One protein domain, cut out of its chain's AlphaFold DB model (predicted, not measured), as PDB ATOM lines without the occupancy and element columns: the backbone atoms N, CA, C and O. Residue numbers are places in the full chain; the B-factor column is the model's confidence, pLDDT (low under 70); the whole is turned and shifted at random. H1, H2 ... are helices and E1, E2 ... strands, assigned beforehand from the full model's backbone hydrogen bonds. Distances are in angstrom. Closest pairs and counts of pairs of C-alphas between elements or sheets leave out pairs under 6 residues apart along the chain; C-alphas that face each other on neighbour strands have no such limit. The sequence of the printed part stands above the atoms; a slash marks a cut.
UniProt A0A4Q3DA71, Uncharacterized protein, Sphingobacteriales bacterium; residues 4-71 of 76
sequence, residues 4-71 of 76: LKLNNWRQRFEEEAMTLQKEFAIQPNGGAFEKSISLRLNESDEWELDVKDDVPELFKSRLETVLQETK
ATOM      1  N   LEU A   4     136.029  97.634  82.512       76.31
ATOM      2  CA  LEU A   4     135.848  99.084  82.519       76.31
ATOM      3  C   LEU A   4     135.541  99.647  81.120       76.31
ATOM      4  O   LEU A   4     134.767 100.594  80.991       76.31
ATOM      5  N   LYS A   5     136.137  99.071  80.067       72.94
ATOM      6  CA  LYS A   5     135.882  99.474  78.675       72.94
ATOM      7  C   LYS A   5     134.506  99.001  78.220       72.94
ATOM      8  O   LYS A   5     133.780  99.785  77.620       72.94
ATOM      9  N   LEU A   6     134.129  97.774  78.583       74.31
ATOM     10  CA  LEU A   6     132.797  97.226  78.319       74.31
ATOM     11  C   LEU A   6     131.693  98.029  79.009       74.31
ATOM     12  O   LEU A   6     130.704  98.365  78.369       74.31
ATOM     13  N   ASN A   7     131.875  98.397  80.280       77.50
ATOM     14  CA  ASN A   7     130.903  99.220  80.999       77.50
ATOM     15  C   ASN A   7     130.780 100.627  80.406       77.50
ATOM     16  O   ASN A   7     129.665 101.107  80.232       77.50
ATOM     17  N   ASN A   8     131.896 101.274  80.052       82.44
ATOM     18  CA  ASN A   8     131.849 102.577  79.380       82.44
ATOM     19  C   ASN A   8     131.160 102.490  78.017       82.44
ATOM     20  O   ASN A   8     130.351 103.348  77.683       82.44
ATOM     21  N   TRP A   9     131.473 101.462  77.228       81.44
ATOM     22  CA  TRP A   9     130.819 101.237  75.946       81.44
ATOM     23  C   TRP A   9     129.316 101.033  76.115       81.44
ATOM     24  O   TRP A   9     128.533 101.745  75.493       81.44
ATOM     25  N   ARG A  10     128.922 100.121  77.009       79.69
ATOM     26  CA  ARG A  10     127.523  99.837  77.317       79.69
ATOM     27  C   ARG A  10     126.789 101.112  77.727       79.69
ATOM     28  O   ARG A  10     125.722 101.383  77.198       79.69
ATOM     29  N   GLN A  11     127.389 101.917  78.600       83.25
ATOM     30  CA  GLN A  11     126.805 103.182  79.028       83.25
ATOM     31  C   GLN A  11     126.588 104.140  77.844       83.25
ATOM     32  O   GLN A  11     125.495 104.678  77.697       83.25
ATOM     33  N   ARG A  12     127.578 104.298  76.954       83.88
ATOM     34  CA  ARG A  12     127.435 105.144  75.754       83.88
ATOM     35  C   ARG A  12     126.372 104.618  74.795       83.88
ATOM     36  O   ARG A  12     125.599 105.405  74.261       83.88
ATOM     37  N   PHE A  13     126.318 103.304  74.602       84.50
ATOM     38  CA  PHE A  13     125.284 102.660  73.800       84.50
ATOM     39  C   PHE A  13     123.891 102.896  74.397       84.50
ATOM     40  O   PHE A  13     122.971 103.254  73.671       84.50
ATOM     41  N   GLU A  14     123.727 102.748  75.716       80.50
ATOM     42  CA  GLU A  14     122.459 103.004  76.411       80.50
ATOM     43  C   GLU A  14     122.027 104.479  76.288       80.50
ATOM     44  O   GLU A  14     120.847 104.750  76.062       80.50
ATOM     45  N   GLU A  15     122.961 105.433  76.361       85.44
ATOM     46  CA  GLU A  15     122.689 106.866  76.159       85.44
ATOM     47  C   GLU A  15     122.235 107.192  74.722       85.44
ATOM     48  O   GLU A  15     121.248 107.914  74.527       85.44
ATOM     49  N   GLU A  16     122.907 106.636  73.711       84.50
ATOM     50  CA  GLU A  16     122.532 106.777  72.295       84.50
ATOM     51  C   GLU A  16     121.177 106.114  72.014       84.50
ATOM     52  O   GLU A  16     120.293 106.708  71.395       84.50
ATOM     53  N   ALA A  17     120.965 104.907  72.542       81.06
ATOM     54  CA  ALA A  17     119.719 104.167  72.417       81.06
ATOM     55  C   ALA A  17     118.538 104.923  73.052       81.06
ATOM     56  O   ALA A  17     117.464 105.005  72.453       81.06
ATOM     57  N   MET A  18     118.731 105.528  74.230       79.69
ATOM     58  CA  MET A  18     117.735 106.398  74.868       79.69
ATOM     59  C   MET A  18     117.459 107.671  74.060       79.69
ATOM     60  O   MET A  18     116.328 108.163  74.045       79.69
ATOM     61  N   THR A  19     118.478 108.231  73.410       83.94
ATOM     62  CA  THR A  19     118.325 109.409  72.548       83.94
ATOM     63  C   THR A  19     117.491 109.061  71.321       83.94
ATOM     64  O   THR A  19     116.447 109.680  71.106       83.94
ATOM     65  N   LEU A  20     117.853 107.982  70.621       81.12
ATOM     66  CA  LEU A  20     117.063 107.429  69.522       81.12
ATOM     67  C   LEU A  20     115.629 107.131  69.972       81.12
ATOM     68  O   LEU A  20     114.681 107.390  69.236       81.12
ATOM     69  N   GLN A  21     115.431 106.595  71.182       77.31
ATOM     70  CA  GLN A  21     114.094 106.260  71.674       77.31
ATOM     71  C   GLN A  21     113.200 107.504  71.715       77.31
ATOM     72  O   GLN A  21     112.038 107.460  71.297       77.31
ATOM     73  N   LYS A  22     113.751 108.616  72.216       79.38
ATOM     74  CA  LYS A  22     113.064 109.908  72.278       79.38
ATOM     75  C   LYS A  22     112.812 110.472  70.884       79.38
ATOM     76  O   LYS A  22     111.713 110.961  70.642       79.38
ATOM     77  N   GLU A  23     113.786 110.380  69.979       80.12
ATOM     78  CA  GLU A  23     113.654 110.859  68.596       80.12
ATOM     79  C   GLU A  23     112.566 110.117  67.819       80.12
ATOM     80  O   GLU A  23     111.754 110.736  67.134       80.12
ATOM     81  N   PHE A  24     112.499 108.797  67.971       74.44
ATOM     82  CA  PHE A  24     111.484 107.969  67.326       74.44
ATOM     83  C   PHE A  24     110.141 107.970  68.066       74.44
ATOM     84  O   PHE A  24     109.218 107.270  67.652       74.44
ATOM     85  N   ALA A  25     110.026 108.734  69.161       71.38
ATOM     86  CA  ALA A  25     108.869 108.752  70.051       71.38
ATOM     87  C   ALA A  25     108.382 107.337  70.415       71.38
ATOM     88  O   ALA A  25     107.179 107.112  70.578       71.38
ATOM     89  N   ILE A  26     109.312 106.379  70.535       67.12
ATOM     90  CA  ILE A  26     108.981 104.993  70.864       67.12
ATOM     91  C   ILE A  26     108.594 104.974  72.324       67.12
ATOM     92  O   ILE A  26     109.427 104.864  73.230       67.12
ATOM     93  N   GLN A  27     107.293 105.090  72.544       61.56
ATOM     94  CA  GLN A  27     106.714 104.733  73.813       61.56
ATOM     95  C   GLN A  27     106.798 103.216  73.906       61.56
ATOM     96  O   GLN A  27     106.215 102.523  73.072       61.56
ATOM     97  N   PRO A  28     107.545 102.678  74.874       58.56
ATOM     98  CA  PRO A  28     107.518 101.250  75.096       58.56
ATOM     99  C   PRO A  28     106.070 100.895  75.447       58.56
ATOM    100  O   PRO A  28     105.526 101.444  76.408       58.56
ATOM    101  N   ASN A  29     105.424 100.035  74.655       53.44
ATOM    102  CA  ASN A  29     104.055  99.588  74.911       53.44
ATOM    103  C   ASN A  29     104.006  98.873  76.273       53.44
ATOM    104  O   ASN A  29     104.258  97.677  76.392       53.44
ATOM    105  N   GLY A  30     103.742  99.634  77.338       52.19
ATOM    106  CA  GLY A  30     103.575  99.135  78.702       52.19
ATOM    107  C   GLY A  30     104.835  98.615  79.416       52.19
ATOM    108  O   GLY A  30     104.690  97.913  80.417       52.19
ATOM    109  N   GLY A  31     106.057  98.927  78.963       55.03
ATOM    110  CA  GLY A  31     107.309  98.421  79.563       55.03
ATOM    111  C   GLY A  31     108.393  99.484  79.767       55.03
ATOM    112  O   GLY A  31     108.316 100.558  79.202       55.03
ATOM    113  N   ALA A  32     109.422  99.214  80.574       59.03
ATOM    114  CA  ALA A  32     110.624 100.060  80.600       59.03
ATOM    115  C   ALA A  32     111.446  99.823  79.318       59.03
ATOM    116  O   ALA A  32     111.521  98.685  78.863       59.03
ATOM    117  N   PHE A  33     112.071 100.860  78.752       62.88
ATOM    118  CA  PHE A  33     112.919 100.766  77.549       62.88
ATOM    119  C   PHE A  33     114.035  99.720  77.671       62.88
ATOM    120  O   PHE A  33     114.284  98.959  76.741       62.88
ATOM    121  N   GLU A  34     114.611  99.605  78.867       62.44
ATOM    122  CA  GLU A  34     115.590  98.580  79.253       62.44
ATOM    123  C   GLU A  34     115.072  97.139  79.071       62.44
ATOM    124  O   GLU A  34     115.844  96.190  79.094       62.44
ATOM    125  N   LYS A  35     113.755  96.946  78.901       63.81
ATOM    126  CA  LYS A  35     113.134  95.647  78.596       63.81
ATOM    127  C   LYS A  35     112.857  95.428  77.109       63.81
ATOM    128  O   LYS A  35     112.382  94.344  76.760       63.81
ATOM    129  N   SER A  36     113.037  96.445  76.270       67.75
ATOM    130  CA  SER A  36     112.816  96.382  74.817       67.75
ATOM    131  C   SER A  36     114.103  96.107  74.046       67.75
ATOM    132  O   SER A  36     114.033  95.567  72.945       67.75
ATOM    133  N   ILE A  37     115.245  96.452  74.636       74.38
ATOM    134  CA  ILE A  37     116.581  96.167  74.123       74.38
ATOM    135  C   ILE A  37     117.392  95.434  75.187       74.38
ATOM    136  O   ILE A  37     117.322  95.758  76.370       74.38
ATOM    137  N   SER A  38     118.150  94.423  74.789       74.50
ATOM    138  CA  SER A  38     119.018  93.669  75.688       74.50
ATOM    139  C   SER A  38     120.305  93.298  74.972       74.50
ATOM    140  O   SER A  38     120.285  92.731  73.890       74.50
ATOM    141  N   LEU A  39     121.438  93.626  75.587       77.62
ATOM    142  CA  LEU A  39     122.753  93.217  75.107       77.62
ATOM    143  C   LEU A  39     123.125  91.889  75.760       77.62
ATOM    144  O   LEU A  39     123.148  91.784  76.988       77.62
ATOM    145  N   ARG A  40     123.427  90.886  74.942       78.19
ATOM    146  CA  ARG A  40     123.863  89.560  75.387       78.19
ATOM    147  C   ARG A  40     125.166  89.193  74.694       78.19
ATOM    148  O   ARG A  40     125.356  89.511  73.531       78.19
ATOM    149  N   LEU A  41     126.050  88.510  75.408       78.19
ATOM    150  CA  LEU A  41     127.177  87.828  74.780       78.19
ATOM    151  C   LEU A  41     126.660  86.520  74.176       78.19
ATOM    152  O   LEU A  41     125.928  85.779  74.842       78.19
ATOM    153  N   ASN A  42     126.980  86.270  72.911       77.38
ATOM    154  CA  ASN A  42     126.679  85.008  72.249       77.38
ATOM    155  C   ASN A  42     127.748  83.945  72.582       77.38
ATOM    156  O   ASN A  42     128.676  84.186  73.354       77.38
ATOM    157  N   GLU A  43     127.602  82.740  72.024       76.38
ATOM    158  CA  GLU A  43     128.538  81.625  72.258       76.38
ATOM    159  C   GLU A  43     129.945  81.862  71.682       76.38
ATOM    160  O   GLU A  43     130.876  81.150  72.046       76.38
ATOM    161  N   SER A  44     130.101  82.862  70.811       74.75
ATOM    162  CA  SER A  44     131.373  83.275  70.213       74.75
ATOM    163  C   SER A  44     132.058  84.408  70.990       74.75
ATOM    164  O   SER A  44     133.014  84.981  70.478       74.75
ATOM    165  N   ASP A  45     131.580  84.745  72.195       69.69
ATOM    166  CA  ASP A  45     132.018  85.913  72.979       69.69
ATOM    167  C   ASP A  45     131.746  87.270  72.289       69.69
ATOM    168  O   ASP A  45     132.287  88.307  72.683       69.69
ATOM    169  N   GLU A  46     130.834  87.302  71.312       71.12
ATOM    170  CA  GLU A  46     130.449  88.523  70.607       71.12
ATOM    171  C   GLU A  46     129.205  89.152  71.239       71.12
ATOM    172  O   GLU A  46     128.256  88.474  71.644       71.12
ATOM    173  N   TRP A  47     129.180  90.482  71.297       74.81
ATOM    174  CA  TRP A  47     128.003  91.221  71.745       74.81
ATOM    175  C   TRP A  47     126.914  91.221  70.677       74.81
ATOM    176  O   TRP A  47     127.085  91.792  69.600       74.81
ATOM    177  N   GLU A  48     125.775  90.640  71.025       77.12
ATOM    178  CA  GLU A  48     124.563  90.596  70.223       77.12
ATOM    179  C   GLU A  48     123.481  91.462  70.877       77.12
ATOM    180  O   GLU A  48     123.270  91.441  72.096       77.12
ATOM    181  N   LEU A  49     122.803  92.258  70.051       81.88
ATOM    182  CA  LEU A  49     121.697  93.102  70.474       81.88
ATOM    183  C   LEU A  49     120.373  92.385  70.202       81.88
ATOM    184  O   LEU A  49     119.958  92.228  69.057       81.88
ATOM    185  N   ASP A  50     119.685  92.009  71.270       81.69
ATOM    186  CA  ASP A  50     118.326  91.485  71.229       81.69
ATOM    187  C   ASP A  50     117.343  92.660  71.306       81.69
ATOM    188  O   ASP A  50     117.251  93.353  72.326       81.69
ATOM    189  N   VAL A  51     116.642  92.933  70.204       79.75
ATOM    190  CA  VAL A  51     115.607  93.973  70.138       79.75
ATOM    191  C   VAL A  51     114.249  93.319  69.944       79.75
ATOM    192  O   VAL A  51     114.032  92.592  68.975       79.75
ATOM    193  N   LYS A  52     113.298  93.627  70.830       76.88
ATOM    194  CA  LYS A  52     111.937  93.088  70.734       76.88
ATOM    195  C   LYS A  52     111.248  93.461  69.424       76.88
ATOM    196  O   LYS A  52     111.444  94.542  68.878       76.88
ATOM    197  N   ASP A  53     110.360  92.584  68.967       68.50
ATOM    198  CA  ASP A  53     109.577  92.777  67.739       68.50
ATOM    199  C   ASP A  53     108.597  93.949  67.771       68.50
ATOM    200  O   ASP A  53     108.234  94.472  66.725       68.50
ATOM    201  N   ASP A  54     108.231  94.422  68.962       72.12
ATOM    202  CA  ASP A  54     107.383  95.609  69.132       72.12
ATOM    203  C   ASP A  54     108.109  96.922  68.764       72.12
ATOM    204  O   ASP A  54     107.516  97.997  68.729       72.12
ATOM    205  N   VAL A  55     109.414  96.844  68.497       75.44
ATOM    206  CA  VAL A  55     110.252  97.988  68.156       75.44
ATOM    207  C   VAL A  55     110.288  98.174  66.631       75.44
ATOM    208  O   VAL A  55     110.556  97.207  65.914       75.44
ATOM    209  N   PRO A  56     110.078  99.399  66.107       79.94
ATOM    210  CA  PRO A  56     110.074  99.667  64.674       79.94
ATOM    211  C   PRO A  56     111.368  99.214  63.997       79.94
ATOM    212  O   PRO A  56     112.464  99.467  64.496       79.94
ATOM    213  N   GLU A  57     111.244  98.633  62.806       82.12
ATOM    214  CA  GLU A  57     112.377  98.152  62.003       82.12
ATOM    215  C   GLU A  57     113.421  99.252  61.748       82.12
ATOM    216  O   GLU A  57     114.625  99.027  61.845       82.12
ATOM    217  N   LEU A  58     112.958 100.488  61.525       82.56
ATOM    218  CA  LEU A  58     113.827 101.648  61.312       82.56
ATOM    219  C   LEU A  58     114.686 101.971  62.546       82.56
ATOM    220  O   LEU A  58     115.826 102.412  62.420       82.56
ATOM    221  N   PHE A  59     114.148 101.720  63.740       82.38
ATOM    222  CA  PHE A  59     114.863 101.891  64.996       82.38
ATOM    223  C   PHE A  59     115.800 100.718  65.280       82.38
ATOM    224  O   PHE A  59     116.922 100.958  65.712       82.38
ATOM    225  N   LYS A  60     115.391  99.474  64.977       81.81
ATOM    226  CA  LYS A  60     116.285  98.300  65.016       81.81
ATOM    227  C   LYS A  60     117.531  98.547  64.160       81.81
ATOM    228  O   LYS A  60     118.644  98.476  64.664       81.81
ATOM    229  N   SER A  61     117.335  98.980  62.916       85.00
ATOM    230  CA  SER A  61     118.426  99.266  61.980       85.00
ATOM    231  C   SER A  61     119.349 100.397  62.461       85.00
ATOM    232  O   SER A  61     120.575 100.305  62.360       85.00
ATOM    233  N   ARG A  62     118.786 101.461  63.056       84.75
ATOM    234  CA  ARG A  62     119.582 102.520  63.699       84.75
ATOM    235  C   ARG A  62     120.359 102.023  64.913       84.75
ATOM    236  O   ARG A  62     121.524 102.375  65.044       84.75
ATOM    237  N   LEU A  63     119.751 101.202  65.762       82.31
ATOM    238  CA  LEU A  63     120.422 100.612  66.915       82.31
ATOM    239  C   LEU A  63     121.561  99.682  66.514       82.31
ATOM    240  O   LEU A  63     122.612  99.739  67.134       82.31
ATOM    241  N   GLU A  64     121.379  98.854  65.486       82.38
ATOM    242  CA  GLU A  64     122.453  98.015  64.945       82.38
ATOM    243  C   GLU A  64     123.596  98.869  64.394       82.38
ATOM    244  O   GLU A  64     124.762  98.560  64.619       82.38
ATOM    245  N   THR A  65     123.269  99.986  63.737       84.94
ATOM    246  CA  THR A  65     124.273 100.947  63.261       84.94
ATOM    247  C   THR A  65     125.059 101.524  64.439       84.94
ATOM    248  O   THR A  65     126.279 101.430  64.454       84.94
ATOM    249  N   VAL A  66     124.373 102.020  65.475       83.50
ATOM    250  CA  VAL A  66     125.016 102.530  66.697       83.50
ATOM    251  C   VAL A  66     125.826 101.438  67.392       83.50
ATOM    252  O   VAL A  66     126.932 101.701  67.850       83.50
ATOM    253  N   LEU A  67     125.321 100.204  67.457       81.31
ATOM    254  CA  LEU A  67     126.029  99.067  68.044       81.31
ATOM    255  C   LEU A  67     127.360  98.823  67.331       81.31
ATOM    256  O   LEU A  67     128.367  98.630  68.000       81.31
ATOM    257  N   GLN A  68     127.364  98.852  65.997       78.12
ATOM    258  CA  GLN A  68     128.558  98.660  65.171       78.12
ATOM    259  C   GLN A  68     129.508  99.865  65.240       78.12
ATOM    260  O   GLN A  68     130.712  99.676  65.371       78.12
ATOM    261  N   GLU A  69     128.984 101.093  65.202       81.25
ATOM    262  CA  GLU A  69     129.784 102.327  65.274       81.25
ATOM    263  C   GLU A  69     130.427 102.528  66.646       81.25
ATOM    264  O   GLU A  69     131.537 103.048  66.758       81.25
ATOM    265  N   THR A  70     129.728 102.122  67.704       74.56
ATOM    266  CA  THR A  70     130.239 102.222  69.068       74.56
ATOM    267  C   THR A  70     131.003 100.976  69.494       74.56
ATOM    268  O   THR A  70     131.742 101.076  70.477       74.56
ATOM    269  N   LYS A  71     130.855  99.826  68.800       71.06
ATOM    270  CA  LYS A  71     131.520  98.557  69.148       71.06
ATOM    271  C   LYS A  71     133.015  98.845  69.332       71.06
ATOM    272  O   LYS A  71     133.632  99.464  68.463       71.06
TER     273      LYS A  71
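Overview. This is residues 4 to 71 of the 76 residues of an uncharacterized protein of Sphingobacteriales bacterium (UniProt A0A4Q3DA71). A short hairpin of two strands, E1 and E2, has one face covered by two helices, H1 and H2, which pack on each other side by side and run opposite ways; H2 is the closer one, mainly over E2, while H1 is farther off, near E1. A long loop, residues 24 to 36, leads from H1 to the hairpin. The printed part has 68 residues, with two named helices and two named strands in the order H1, E1, E2, H2; the sheet's order is E1 - E2, antiparallel, and the class is mixed, helices and strands. The whole is compact, with a radius of gyration of the C-alphas of 11.8 A, and rounded, spanning 31 by 22 by 20 A.

Along the chain. Start at the sheet: find C-alpha 37 at (116.581, 96.167, 74.123), where E1, residues 37 to 41, begins; it is 13.5 A long from first to last C-alpha. E2, residues 47 to 51, runs 12.8 A. Now go to C-alpha 4 at (135.848, 99.084, 82.519); from there H1, residues 4 to 23, runs 28.7 A and is the longest helix. H2, residues 57 to 70, runs 19.6 A and ends at C-alpha 70, at (130.239, 102.222, 69.068).

Arrangement. Look first at the hairpin of E1 and E2, antiparallel with 153 degrees between their directions. C-alphas 39 and 49 face each other at 4.8 A, and N 38 and O 50 are within hydrogen-bond range at 2.8 A, as are N 48 and O 40 at 2.8 A. Move next to H2: its residues 57 to 68 come within 10 A of the sheet, with 15 pairs of C-alphas to E2 and 3 to E1. The closest C-alphas of E2 and H2 are those of Val 51 and Lys 60, 6.7 A apart. H2 and H1 touch at a shallow tilt of 30 degrees, opposite ways, and their closest C-alphas, those of Leu 63 and Ala 17, are 6.6 A apart. H1 and E1 are near each other, with 6 pairs of C-alphas within 10 A; H1 and E2 are apart. In H1 and H2 every O i to N i+4 pair is within hydrogen-bond range.

Size, cuts and confidence. The two C-alphas farthest apart are those of Ala 25 and Ser 44, at 34.0 A. The printed part has no cut from residue 4 to residue 71. The link from H1 to E1, 13 residues, is long; those from E1 to E2 and from E2 to H2 are tight. The mean pLDDT of the printed part is 75.8; look for values under 70 at residues 26 to 36, residue 45 and residue 53.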